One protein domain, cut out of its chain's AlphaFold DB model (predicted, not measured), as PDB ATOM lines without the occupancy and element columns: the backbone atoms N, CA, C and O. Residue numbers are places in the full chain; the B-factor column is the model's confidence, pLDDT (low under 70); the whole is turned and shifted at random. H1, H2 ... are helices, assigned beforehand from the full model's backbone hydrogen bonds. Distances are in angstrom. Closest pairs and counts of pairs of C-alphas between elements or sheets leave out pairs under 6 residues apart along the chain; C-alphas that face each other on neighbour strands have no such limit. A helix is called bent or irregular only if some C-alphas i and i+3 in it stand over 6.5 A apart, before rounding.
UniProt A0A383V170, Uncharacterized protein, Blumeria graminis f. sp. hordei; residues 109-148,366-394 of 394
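AT A GLANCE: This is residues 109 to 148 and 366 to 394 of the 394 residues of an uncharacterized protein of Blumeria graminis f. sp. hordei (UniProt A0A383V170). One long helix, H3, makes one long side of an open, elongated frame, and the long unnamed stretch of residues 117 to 138 runs beside it from the short helix H1, near the kinked last part of H3, to the short helix H2 at the far end. H2 sticks out with the residues around it, 135 to 148. The printed part has 69 residues with three named helices, in the order H1, H2, H3, and no named strand; the class is all helix. It is only just extended, close to loose, with a radius of gyration of the C-alphas of 16.7 A, and its C-alphas span 49 by 26 by 16 A.

HOW THE PARTS SIT: H1, residues 109 to 116, is close to but not clearly touching H3, residues 366 to 393; their closest C-alphas, those of Leu 111 and Leu 389, are 6.9 A apart. Their lines are about perpendicular, at 80 degrees. H2, residues 139 to 145, is apart from both H1 and H3. H3 has a kink of 81 degrees near residue 387 and is irregular, with C-alphas 389 and 392 9.3 A apart. In H1 every O i to N i+4 pair is within hydrogen-bond range; in H3 22 of 24 are, and in H2 1 of 3, beside 3 of 4 O i to N i+3 pairs.

IN THESE COORDINATES: H1 begins at C-alpha 109 (30.777, 39.983, -36.431) and is 10.3 A long from first to last C-alpha. H2 begins at C-alpha 139 (11.566, 39.175, -0.972) and is 9.3 A long. H3, 35.4 A long, ends at C-alpha 393 (36.712, 34.131, -22.684).

THE WHOLE: The C-alphas of Ile 109 and Lys 147, the two farthest apart, are 51.2 A apart. The link from H1 to H2 is long, with 22 residues. Residues 149 to 365 are not printed, and C-alphas 148 and 366 are 27.0 A apart across this cut. The model's pLDDT is under 70 at residues 133 to 148 and 392 to 394.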
ATOM      1  N   ILE A 109      30.443  38.914 -35.472       88.94
ATOM      2  CA  ILE A 109      30.777  39.983 -36.431       88.94
ATOM      3  C   ILE A 109      29.701  41.073 -36.380       88.94
ATOM      4  O   ILE A 109      30.035  42.245 -36.269       88.94
ATOM      5  N   ILE A 110      28.420  40.686 -36.366       89.56
ATOM      6  CA  ILE A 110      27.290  41.629 -36.259       89.56
ATOM      7  C   ILE A 110      27.349  42.394 -34.926       89.56
ATOM      8  O   ILE A 110      27.157  43.606 -34.888       89.56
ATOM      9  N   LEU A 111      27.659  41.715 -33.819       87.50
ATOM     10  CA  LEU A 111      27.837  42.373 -32.522       87.50
ATOM     11  C   LEU A 111      29.061  43.306 -32.509       87.50
ATOM     12  O   LEU A 111      28.976  44.397 -31.949       87.50
ATOM     13  N   GLN A 112      30.169  42.932 -33.156       87.06
ATOM     14  CA  GLN A 112      31.319  43.822 -33.326       87.06
ATOM     15  C   GLN A 112      30.952  45.060 -34.162       87.06
ATOM     16  O   GLN A 112      31.298  46.172 -33.771       87.06
ATOM     17  N   GLU A 113      30.198  44.892 -35.251       90.00
ATOM     18  CA  GLU A 113      29.698  45.982 -36.098       90.00
ATOM     19  C   GLU A 113      28.806  46.954 -35.304       90.00
ATOM     20  O   GLU A 113      29.023  48.169 -35.342       90.00
ATOM     21  N   LEU A 114      27.878  46.431 -34.492       88.44
ATOM     22  CA  LEU A 114      27.003  47.209 -33.601       88.44
ATOM     23  C   LEU A 114      27.754  47.953 -32.481       88.44
ATOM     24  O   LEU A 114      27.294  49.002 -32.029       88.44
ATOM     25  N   VAL A 115      28.916  47.454 -32.046       89.19
ATOM     26  CA  VAL A 115      29.818  48.182 -31.134       89.19
ATOM     27  C   VAL A 115      30.607  49.255 -31.894       89.19
ATOM     28  O   VAL A 115      30.654  50.401 -31.457       89.19
ATOM     29  N   THR A 116      31.183  48.944 -33.064       89.38
ATOM     30  CA  THR A 116      31.968  49.922 -33.848       89.38
ATOM     31  C   THR A 116      31.138  51.071 -34.425       89.38
ATOM     32  O   THR A 116      31.659  52.169 -34.597       89.38
ATOM     33  N   SER A 117      29.849  50.844 -34.682       89.06
ATOM     34  CA  SER A 117      28.882  51.877 -35.083       89.06
ATOM     35  C   SER A 117      28.330  52.692 -33.903       89.06
ATOM     36  O   SER A 117      27.567  53.632 -34.113       89.06
ATOM     37  N   GLY A 118      28.705  52.360 -32.661       83.69
ATOM     38  CA  GLY A 118      28.288  53.074 -31.450       83.69
ATOM     39  C   GLY A 118      26.849  52.807 -30.994       83.69
ATOM     40  O   GLY A 118      26.397  53.436 -30.037       83.69
ATOM     41  N   VAL A 119      26.133  51.875 -31.636       82.19
ATOM     42  CA  VAL A 119      24.766  51.472 -31.249       82.19
ATOM     43  C   VAL A 119      24.779  50.759 -29.892       82.19
ATOM     44  O   VAL A 119      23.919  51.002 -29.046       82.19
ATOM     45  N   ILE A 120      25.790  49.920 -29.651       83.62
ATOM     46  CA  ILE A 120      26.062  49.295 -28.352       83.62
ATOM     47  C   ILE A 120      27.238  50.029 -27.697       83.62
ATOM     48  O   ILE A 120      28.376  49.898 -28.141       83.62
ATOM     49  N   LYS A 121      26.964  50.785 -26.624       79.94
ATOM     50  CA  LYS A 121      27.984  51.544 -25.874       79.94
ATOM     51  C   LYS A 121      28.905  50.649 -25.041       79.94
ATOM     52  O   LYS A 121      30.116  50.839 -25.048       79.94
ATOM     53  N   ASP A 122      28.324  49.684 -24.335       81.94
ATOM     54  CA  ASP A 122      29.034  48.687 -23.536       81.94
ATOM     55  C   ASP A 122      28.308  47.336 -23.625       81.94
ATOM     56  O   ASP A 122      27.079  47.248 -23.596       81.94
ATOM     57  N   LEU A 123      29.095  46.268 -23.720       80.88
ATOM     58  CA  LEU A 123      28.627  44.884 -23.727       80.88
ATOM     59  C   LEU A 123      28.171  44.423 -22.334       80.88
ATOM     60  O   LEU A 123      27.353  43.507 -22.227       80.88
ATOM     61  N   SER A 124      28.674  45.058 -21.273       79.19
ATOM     62  CA  SER A 124      28.333  44.762 -19.877       79.19
ATOM     63  C   SER A 124      26.988  45.372 -19.460       79.19
ATOM     64  O   SER A 124      26.311  44.805 -18.599       79.19
ATOM     65  N   GLU A 125      26.545  46.463 -20.097       79.44
ATOM     66  CA  GLU A 125      25.194  47.023 -19.938       79.44
ATOM     67  C   GLU A 125      24.090  46.065 -20.429       79.44
ATOM     68  O   GLU A 125      23.008  46.025 -19.835       79.44
ATOM     69  N   LEU A 126      24.354  45.254 -21.461       81.56
ATOM     70  CA  LEU A 126      23.362  44.396 -22.119       81.56
ATOM     71  C   LEU A 126      22.745  43.361 -21.161       81.56
ATOM     72  O   LEU A 126      23.317  42.298 -20.911       81.56
ATOM     73  N   TYR A 127      21.523  43.620 -20.683       80.31
ATOM     74  CA  TYR A 127      20.793  42.711 -19.788       80.31
ATOM     75  C   TYR A 127      20.614  41.295 -20.361       80.31
ATOM     76  O   TYR A 127      20.683  40.331 -19.606       80.31
ATOM     77  N   LEU A 128      20.508  41.152 -21.689       82.75
ATOM     78  CA  LEU A 128      20.480  39.863 -22.398       82.75
ATOM     79  C   LEU A 128      21.711  38.974 -22.120       82.75
ATOM     80  O   LEU A 128      21.628  37.750 -22.223       82.75
ATOM     81  N   LEU A 129      22.856  39.577 -21.781       85.31
ATOM     82  CA  LEU A 129      24.103  38.880 -21.464       85.31
ATOM     83  C   LEU A 129      24.377  38.800 -19.954       85.31
ATOM     84  O   LEU A 129      25.321  38.113 -19.551       85.31
ATOM     85  N   LYS A 130      23.601  39.474 -19.099       86.31
ATOM     86  CA  LYS A 130      23.736  39.382 -17.636       86.31
ATOM     87  C   LYS A 130      23.131  38.054 -17.164       86.31
ATOM     88  O   LYS A 130      22.026  37.700 -17.558       86.31
ATOM     89  N   ASN A 131      23.850  37.304 -16.323       82.56
ATOM     90  CA  ASN A 131      23.270  36.120 -15.679       82.56
ATOM     91  C   ASN A 131      22.114  36.570 -14.771       82.56
ATOM     92  O   ASN A 131      22.291  37.500 -13.982       82.56
ATOM     93  N   ILE A 132      20.970  35.892 -14.838       79.69
ATOM     94  CA  ILE A 132      19.869  36.128 -13.905       79.69
ATOM     95  C   ILE A 132      20.172  35.362 -12.620       79.69
ATOM     96  O   ILE A 132      19.909  34.166 -12.503       79.69
ATOM     97  N   THR A 133      20.756  36.065 -11.656       68.69
ATOM     98  CA  THR A 133      20.720  35.661 -10.250       68.69
ATOM     99  C   THR A 133      19.302  35.888  -9.724       68.69
ATOM    100  O   THR A 133      18.669  36.880 -10.087       68.69
ATOM    101  N   SER A 134      18.827  35.045  -8.801       57.47
ATOM    102  CA  SER A 134      17.538  35.206  -8.100       57.47
ATOM    103  C   SER A 134      17.481  36.433  -7.154       57.47
ATOM    104  O   SER A 134      16.745  36.458  -6.175       57.47
ATOM    105  N   SER A 135      18.278  37.474  -7.429       49.09
ATOM    106  CA  SER A 135      18.197  38.814  -6.836       49.09
ATOM    107  C   SER A 135      17.062  39.656  -7.427       49.09
ATOM    108  O   SER A 135      16.816  40.749  -6.931       49.09
ATOM    109  N   TYR A 136      16.278  39.116  -8.370       47.91
ATOM    110  CA  TYR A 136      14.853  39.460  -8.506       47.91
ATOM    111  C   TYR A 136      14.046  38.929  -7.302       47.91
ATOM    112  O   TYR A 136      12.998  38.293  -7.424       47.91
ATOM    113  N   LYS A 137      14.555  39.217  -6.101       45.47
ATOM    114  CA  LYS A 137      13.874  39.005  -4.841       45.47
ATOM    115  C   LYS A 137      12.743  40.014  -4.743       45.47
ATOM    116  O   LYS A 137      12.895  41.093  -4.184       45.47
ATOM    117  N   HIS A 138      11.555  39.555  -5.115       47.19
ATOM    118  CA  HIS A 138      10.313  40.079  -4.547       47.19
ATOM    119  C   HIS A 138      10.293  39.972  -2.998       47.19
ATOM    120  O   HIS A 138       9.431  40.560  -2.358       47.19
ATOM    121  N   LEU A 139      11.262  39.251  -2.404       41.66
ATOM    122  CA  LEU A 139      11.566  39.175  -0.972       41.66
ATOM    123  C   LEU A 139      11.994  40.516  -0.349       41.66
ATOM    124  O   LEU A 139      11.506  40.845   0.720       41.66
ATOM    125  N   ASP A 140      12.845  41.308  -1.010       39.09
ATOM    126  CA  ASP A 140      13.314  42.603  -0.471       39.09
ATOM    127  C   ASP A 140      12.191  43.671  -0.512       39.09
ATOM    128  O   ASP A 140      12.267  44.718   0.131       39.09
ATOM    129  N   MET A 141      11.116  43.374  -1.250       43.75
ATOM    130  CA  MET A 141       9.832  44.072  -1.204       43.75
ATOM    131  C   MET A 141       8.865  43.455  -0.172       43.75
ATOM    132  O   MET A 141       7.983  44.153   0.317       43.75
ATOM    133  N   LEU A 142       9.011  42.172   0.180       45.94
ATOM    134  CA  LEU A 142       8.049  41.432   1.005       45.94
ATOM    135  C   LEU A 142       7.973  41.972   2.436       45.94
ATOM    136  O   LEU A 142       6.870  42.189   2.927       45.94
ATOM    137  N   ASP A 143       9.109  42.367   3.017       43.41
ATOM    138  CA  ASP A 143       9.192  43.074   4.310       43.41
ATOM    139  C   ASP A 143       8.497  44.464   4.309       43.41
ATOM    140  O   ASP A 143       8.443  45.144   5.334       43.41
ATOM    141  N   LYS A 144       7.963  44.914   3.161       42.31
ATOM    142  CA  LYS A 144       7.115  46.114   3.008       42.31
ATOM    143  C   LYS A 144       5.707  45.815   2.467       42.31
ATOM    144  O   LYS A 144       4.853  46.700   2.508       42.31
ATOM    145  N   ILE A 145       5.444  44.601   1.973       47.38
ATOM    146  CA  ILE A 145       4.146  44.204   1.392       47.38
ATOM    147  C   ILE A 145       3.059  44.057   2.463       47.38
ATOM    148  O   ILE A 145       1.899  44.324   2.163       47.38
ATOM    149  N   ASP A 146       3.422  43.774   3.719       42.28
ATOM    150  CA  ASP A 146       2.508  43.631   4.871       42.28
ATOM    151  C   ASP A 146       1.564  44.832   5.133       42.28
ATOM    152  O   ASP A 146       0.676  44.744   5.983       42.28
ATOM    153  N   LYS A 147       1.733  45.961   4.427       41.97
ATOM    154  CA  LYS A 147       0.799  47.104   4.448       41.97
ATOM    155  C   LYS A 147       0.437  47.710   3.091       41.97
ATOM    156  O   LYS A 147      -0.446  48.563   3.061       41.97
ATOM    157  N   VAL A 148       1.080  47.312   1.993       42.56
ATOM    158  CA  VAL A 148       0.790  47.867   0.661       42.56
ATOM    159  C   VAL A 148       0.168  46.780  -0.196       42.56
ATOM    160  O   VAL A 148       0.859  45.963  -0.808       42.56
ATOM    161  N   LEU A 366       7.449  23.072  -4.680       81.69
ATOM    162  CA  LEU A 366       7.614  22.589  -6.054       81.69
ATOM    163  C   LEU A 366       7.801  23.751  -7.038       81.69
ATOM    164  O   LEU A 366       8.778  23.745  -7.784       81.69
ATOM    165  N   ALA A 367       6.960  24.786  -6.977       81.25
ATOM    166  CA  ALA A 367       7.074  25.967  -7.833       81.25
ATOM    167  C   ALA A 367       8.438  26.671  -7.681       81.25
ATOM    168  O   ALA A 367       9.087  26.985  -8.679       81.25
ATOM    169  N   ARG A 368       8.941  26.843  -6.447       82.75
ATOM    170  CA  ARG A 368      10.297  27.375  -6.186       82.75
ATOM    171  C   ARG A 368      11.387  26.522  -6.851       82.75
ATOM    172  O   ARG A 368      12.285  27.059  -7.497       82.75
ATOM    173  N   LYS A 369      11.285  25.194  -6.748       84.31
ATOM    174  CA  LYS A 369      12.225  24.239  -7.361       84.31
ATOM    175  C   LYS A 369      12.164  24.247  -8.896       84.31
ATOM    176  O   LYS A 369      13.191  24.053  -9.549       84.31
ATOM    177  N   GLU A 370      10.991  24.474  -9.480       86.62
ATOM    178  CA  GLU A 370      10.822  24.635 -10.926       86.62
ATOM    179  C   GLU A 370      11.408  25.960 -11.422       86.62
ATOM    180  O   GLU A 370      12.157  25.948 -12.401       86.62
ATOM    181  N   VAL A 371      11.178  27.068 -10.706       86.50
ATOM    182  CA  VAL A 371      11.816  28.371 -10.972       86.50
ATOM    183  C   VAL A 371      13.339  28.249 -10.925       86.50
ATOM    184  O   VAL A 371      13.995  28.602 -11.901       86.50
ATOM    185  N   GLU A 372      13.914  27.634  -9.885       86.62
ATOM    186  CA  GLU A 372      15.350  27.314  -9.837       86.62
ATOM    187  C   GLU A 372      15.822  26.497 -11.057       86.62
ATOM    188  O   GLU A 372      16.932  26.685 -11.562       86.62
ATOM    189  N   GLY A 373      15.008  25.548 -11.524       88.31
ATOM    190  CA  GLY A 373      15.296  24.733 -12.704       88.31
ATOM    191  C   GLY A 373      15.283  25.539 -14.007       88.31
ATOM    192  O   GLY A 373      16.109  25.294 -14.890       88.31
ATOM    193  N   LEU A 374      14.378  26.513 -14.122       89.38
ATOM    194  CA  LEU A 374      14.288  27.443 -15.246       89.38
ATOM    195  C   LEU A 374      15.431  28.466 -15.217       89.38
ATOM    196  O   LEU A 374      16.093  28.634 -16.239       89.38
ATOM    197  N   GLU A 375      15.757  29.052 -14.061       88.31
ATOM    198  CA  GLU A 375      16.928  29.921 -13.873       88.31
ATOM    199  C   GLU A 375      18.224  29.221 -14.302       88.31
ATOM    200  O   GLU A 375      19.042  29.794 -15.024       88.31
ATOM    201  N   LYS A 376      18.426  27.957 -13.905       90.81
ATOM    202  CA  LYS A 376      19.627  27.181 -14.265       90.81
ATOM    203  C   LYS A 376      19.708  26.914 -15.773       90.81
ATOM    204  O   LYS A 376      20.791  27.037 -16.349       90.81
ATOM    205  N   LYS A 377      18.579  26.616 -16.432       91.69
ATOM    206  CA  LYS A 377      18.493  26.475 -17.900       91.69
ATOM    207  C   LYS A 377      18.763  27.802 -18.619       91.69
ATOM    208  O   LYS A 377      19.548  27.829 -19.564       91.69
ATOM    209  N   LEU A 378      18.163  28.897 -18.153       91.00
ATOM    210  CA  LEU A 378      18.312  30.231 -18.736       91.00
ATOM    211  C   LEU A 378      19.750  30.745 -18.600       91.00
ATOM    212  O   LEU A 378      20.342  31.164 -19.588       91.00
ATOM    213  N   ASN A 379      20.374  30.601 -17.430       91.19
ATOM    214  CA  ASN A 379      21.783  30.948 -17.231       91.19
ATOM    215  C   ASN A 379      22.744  30.067 -18.052       91.19
ATOM    216  O   ASN A 379      23.788  30.545 -18.498       91.19
ATOM    217  N   ALA A 380      22.411  28.797 -18.309       91.00
ATOM    218  CA  ALA A 380      23.172  27.965 -19.244       91.00
ATOM    219  C   ALA A 380      23.033  28.451 -20.702       91.00
ATOM    220  O   ALA A 380      24.020  28.465 -21.441       91.00
ATOM    221  N   LEU A 381      21.841  28.906 -21.101       92.00
ATOM    222  CA  LEU A 381      21.585  29.506 -22.413       92.00
ATOM    223  C   LEU A 381      22.294  30.861 -22.572       92.00
ATOM    224  O   LEU A 381      22.952  31.074 -23.586       92.00
ATOM    225  N   ILE A 382      22.271  31.730 -21.558       90.56
ATOM    226  CA  ILE A 382      23.016  33.003 -21.537       90.56
ATOM    227  C   ILE A 382      24.521  32.746 -21.702       90.56
ATOM    228  O   ILE A 382      25.164  33.378 -22.537       90.56
ATOM    229  N   LYS A 383      25.086  31.751 -21.001       90.06
ATOM    230  CA  LYS A 383      26.495  31.339 -21.165       90.06
ATOM    231  C   LYS A 383      26.803  30.766 -22.553       90.06
ATOM    232  O   LYS A 383      27.892  30.995 -23.077       90.06
ATOM    233  N   LYS A 384      25.860  30.050 -23.181       89.81
ATOM    234  CA  LYS A 384      25.992  29.604 -24.579       89.81
ATOM    235  C   LYS A 384      25.997  30.802 -25.539       89.81
ATOM    236  O   LYS A 384      26.849  30.858 -26.420       89.81
ATOM    237  N   ASN A 385      25.096  31.762 -25.340       89.75
ATOM    238  CA  ASN A 385      24.980  32.956 -26.177       89.75
ATOM    239  C   ASN A 385      26.211  33.864 -26.039       89.75
ATOM    240  O   ASN A 385      26.768  34.263 -27.057       89.75
ATOM    241  N   ARG A 386      26.713  34.090 -24.811       89.44
ATOM    242  CA  ARG A 386      28.015  34.738 -24.563       89.44
ATOM    243  C   ARG A 386      29.124  34.082 -25.381       89.44
ATOM    244  O   ARG A 386      29.803  34.774 -26.125       89.44
ATOM    245  N   ARG A 387      29.247  32.749 -25.338       88.19
ATOM    246  CA  ARG A 387      30.278  32.025 -26.102       88.19
ATOM    247  C   ARG A 387      30.161  32.197 -27.621       88.19
ATOM    248  O   ARG A 387      31.181  32.217 -28.300       88.19
ATOM    249  N   ILE A 388      28.941  32.301 -28.149       88.38
ATOM    250  CA  ILE A 388      28.678  32.509 -29.586       88.38
ATOM    251  C   ILE A 388      29.009  33.947 -30.021       88.38
ATOM    252  O   ILE A 388      29.439  34.153 -31.152       88.38
ATOM    253  N   LEU A 389      28.809  34.927 -29.138       86.81
ATOM    254  CA  LEU A 389      28.951  36.355 -29.439       86.81
ATOM    255  C   LEU A 389      30.333  36.932 -29.095       86.81
ATOM    256  O   LEU A 389      30.803  37.827 -29.785       86.81
ATOM    257  N   LEU A 390      30.968  36.428 -28.034       85.75
ATOM    258  CA  LEU A 390      32.187  36.969 -27.414       85.75
ATOM    259  C   LEU A 390      33.333  35.939 -27.336       85.75
ATOM    260  O   LEU A 390      34.395  36.217 -26.780       85.75
ATOM    261  N   GLY A 391      33.131  34.726 -27.858       80.31
ATOM    262  CA  GLY A 391      34.107  33.640 -27.780       80.31
ATOM    263  C   GLY A 391      34.222  33.004 -26.388       80.31
ATOM    264  O   GLY A 391      33.410  33.216 -25.493       80.31
ATOM    265  N   ALA A 392      35.235  32.157 -26.194       67.62
ATOM    266  CA  ALA A 392      35.360  31.312 -25.001       67.62
ATOM    267  C   ALA A 392      35.919  32.014 -23.737       67.62
ATOM    268  O   ALA A 392      36.222  31.324 -22.766       67.62
ATOM    269  N   GLY A 393      36.071  33.344 -23.751       60.62
ATOM    270  CA  GLY A 393      36.712  34.131 -22.684       60.62
ATOM    271  C   GLY A 393      35.792  35.041 -21.856       60.62
ATOM    272  O   GLY A 393      36.301  35.745 -20.987       60.62
ATOM    273  N   HIS A 394      34.476  35.040 -22.110       51.16
ATOM    274  CA  HIS A 394      33.489  35.958 -21.514       51.16
ATOM    275  C   HIS A 394      32.229  35.245 -20.989       51.16
ATOM    276  O   HIS A 394      31.859  34.171 -21.514       51.16
TER     277      HIS A 394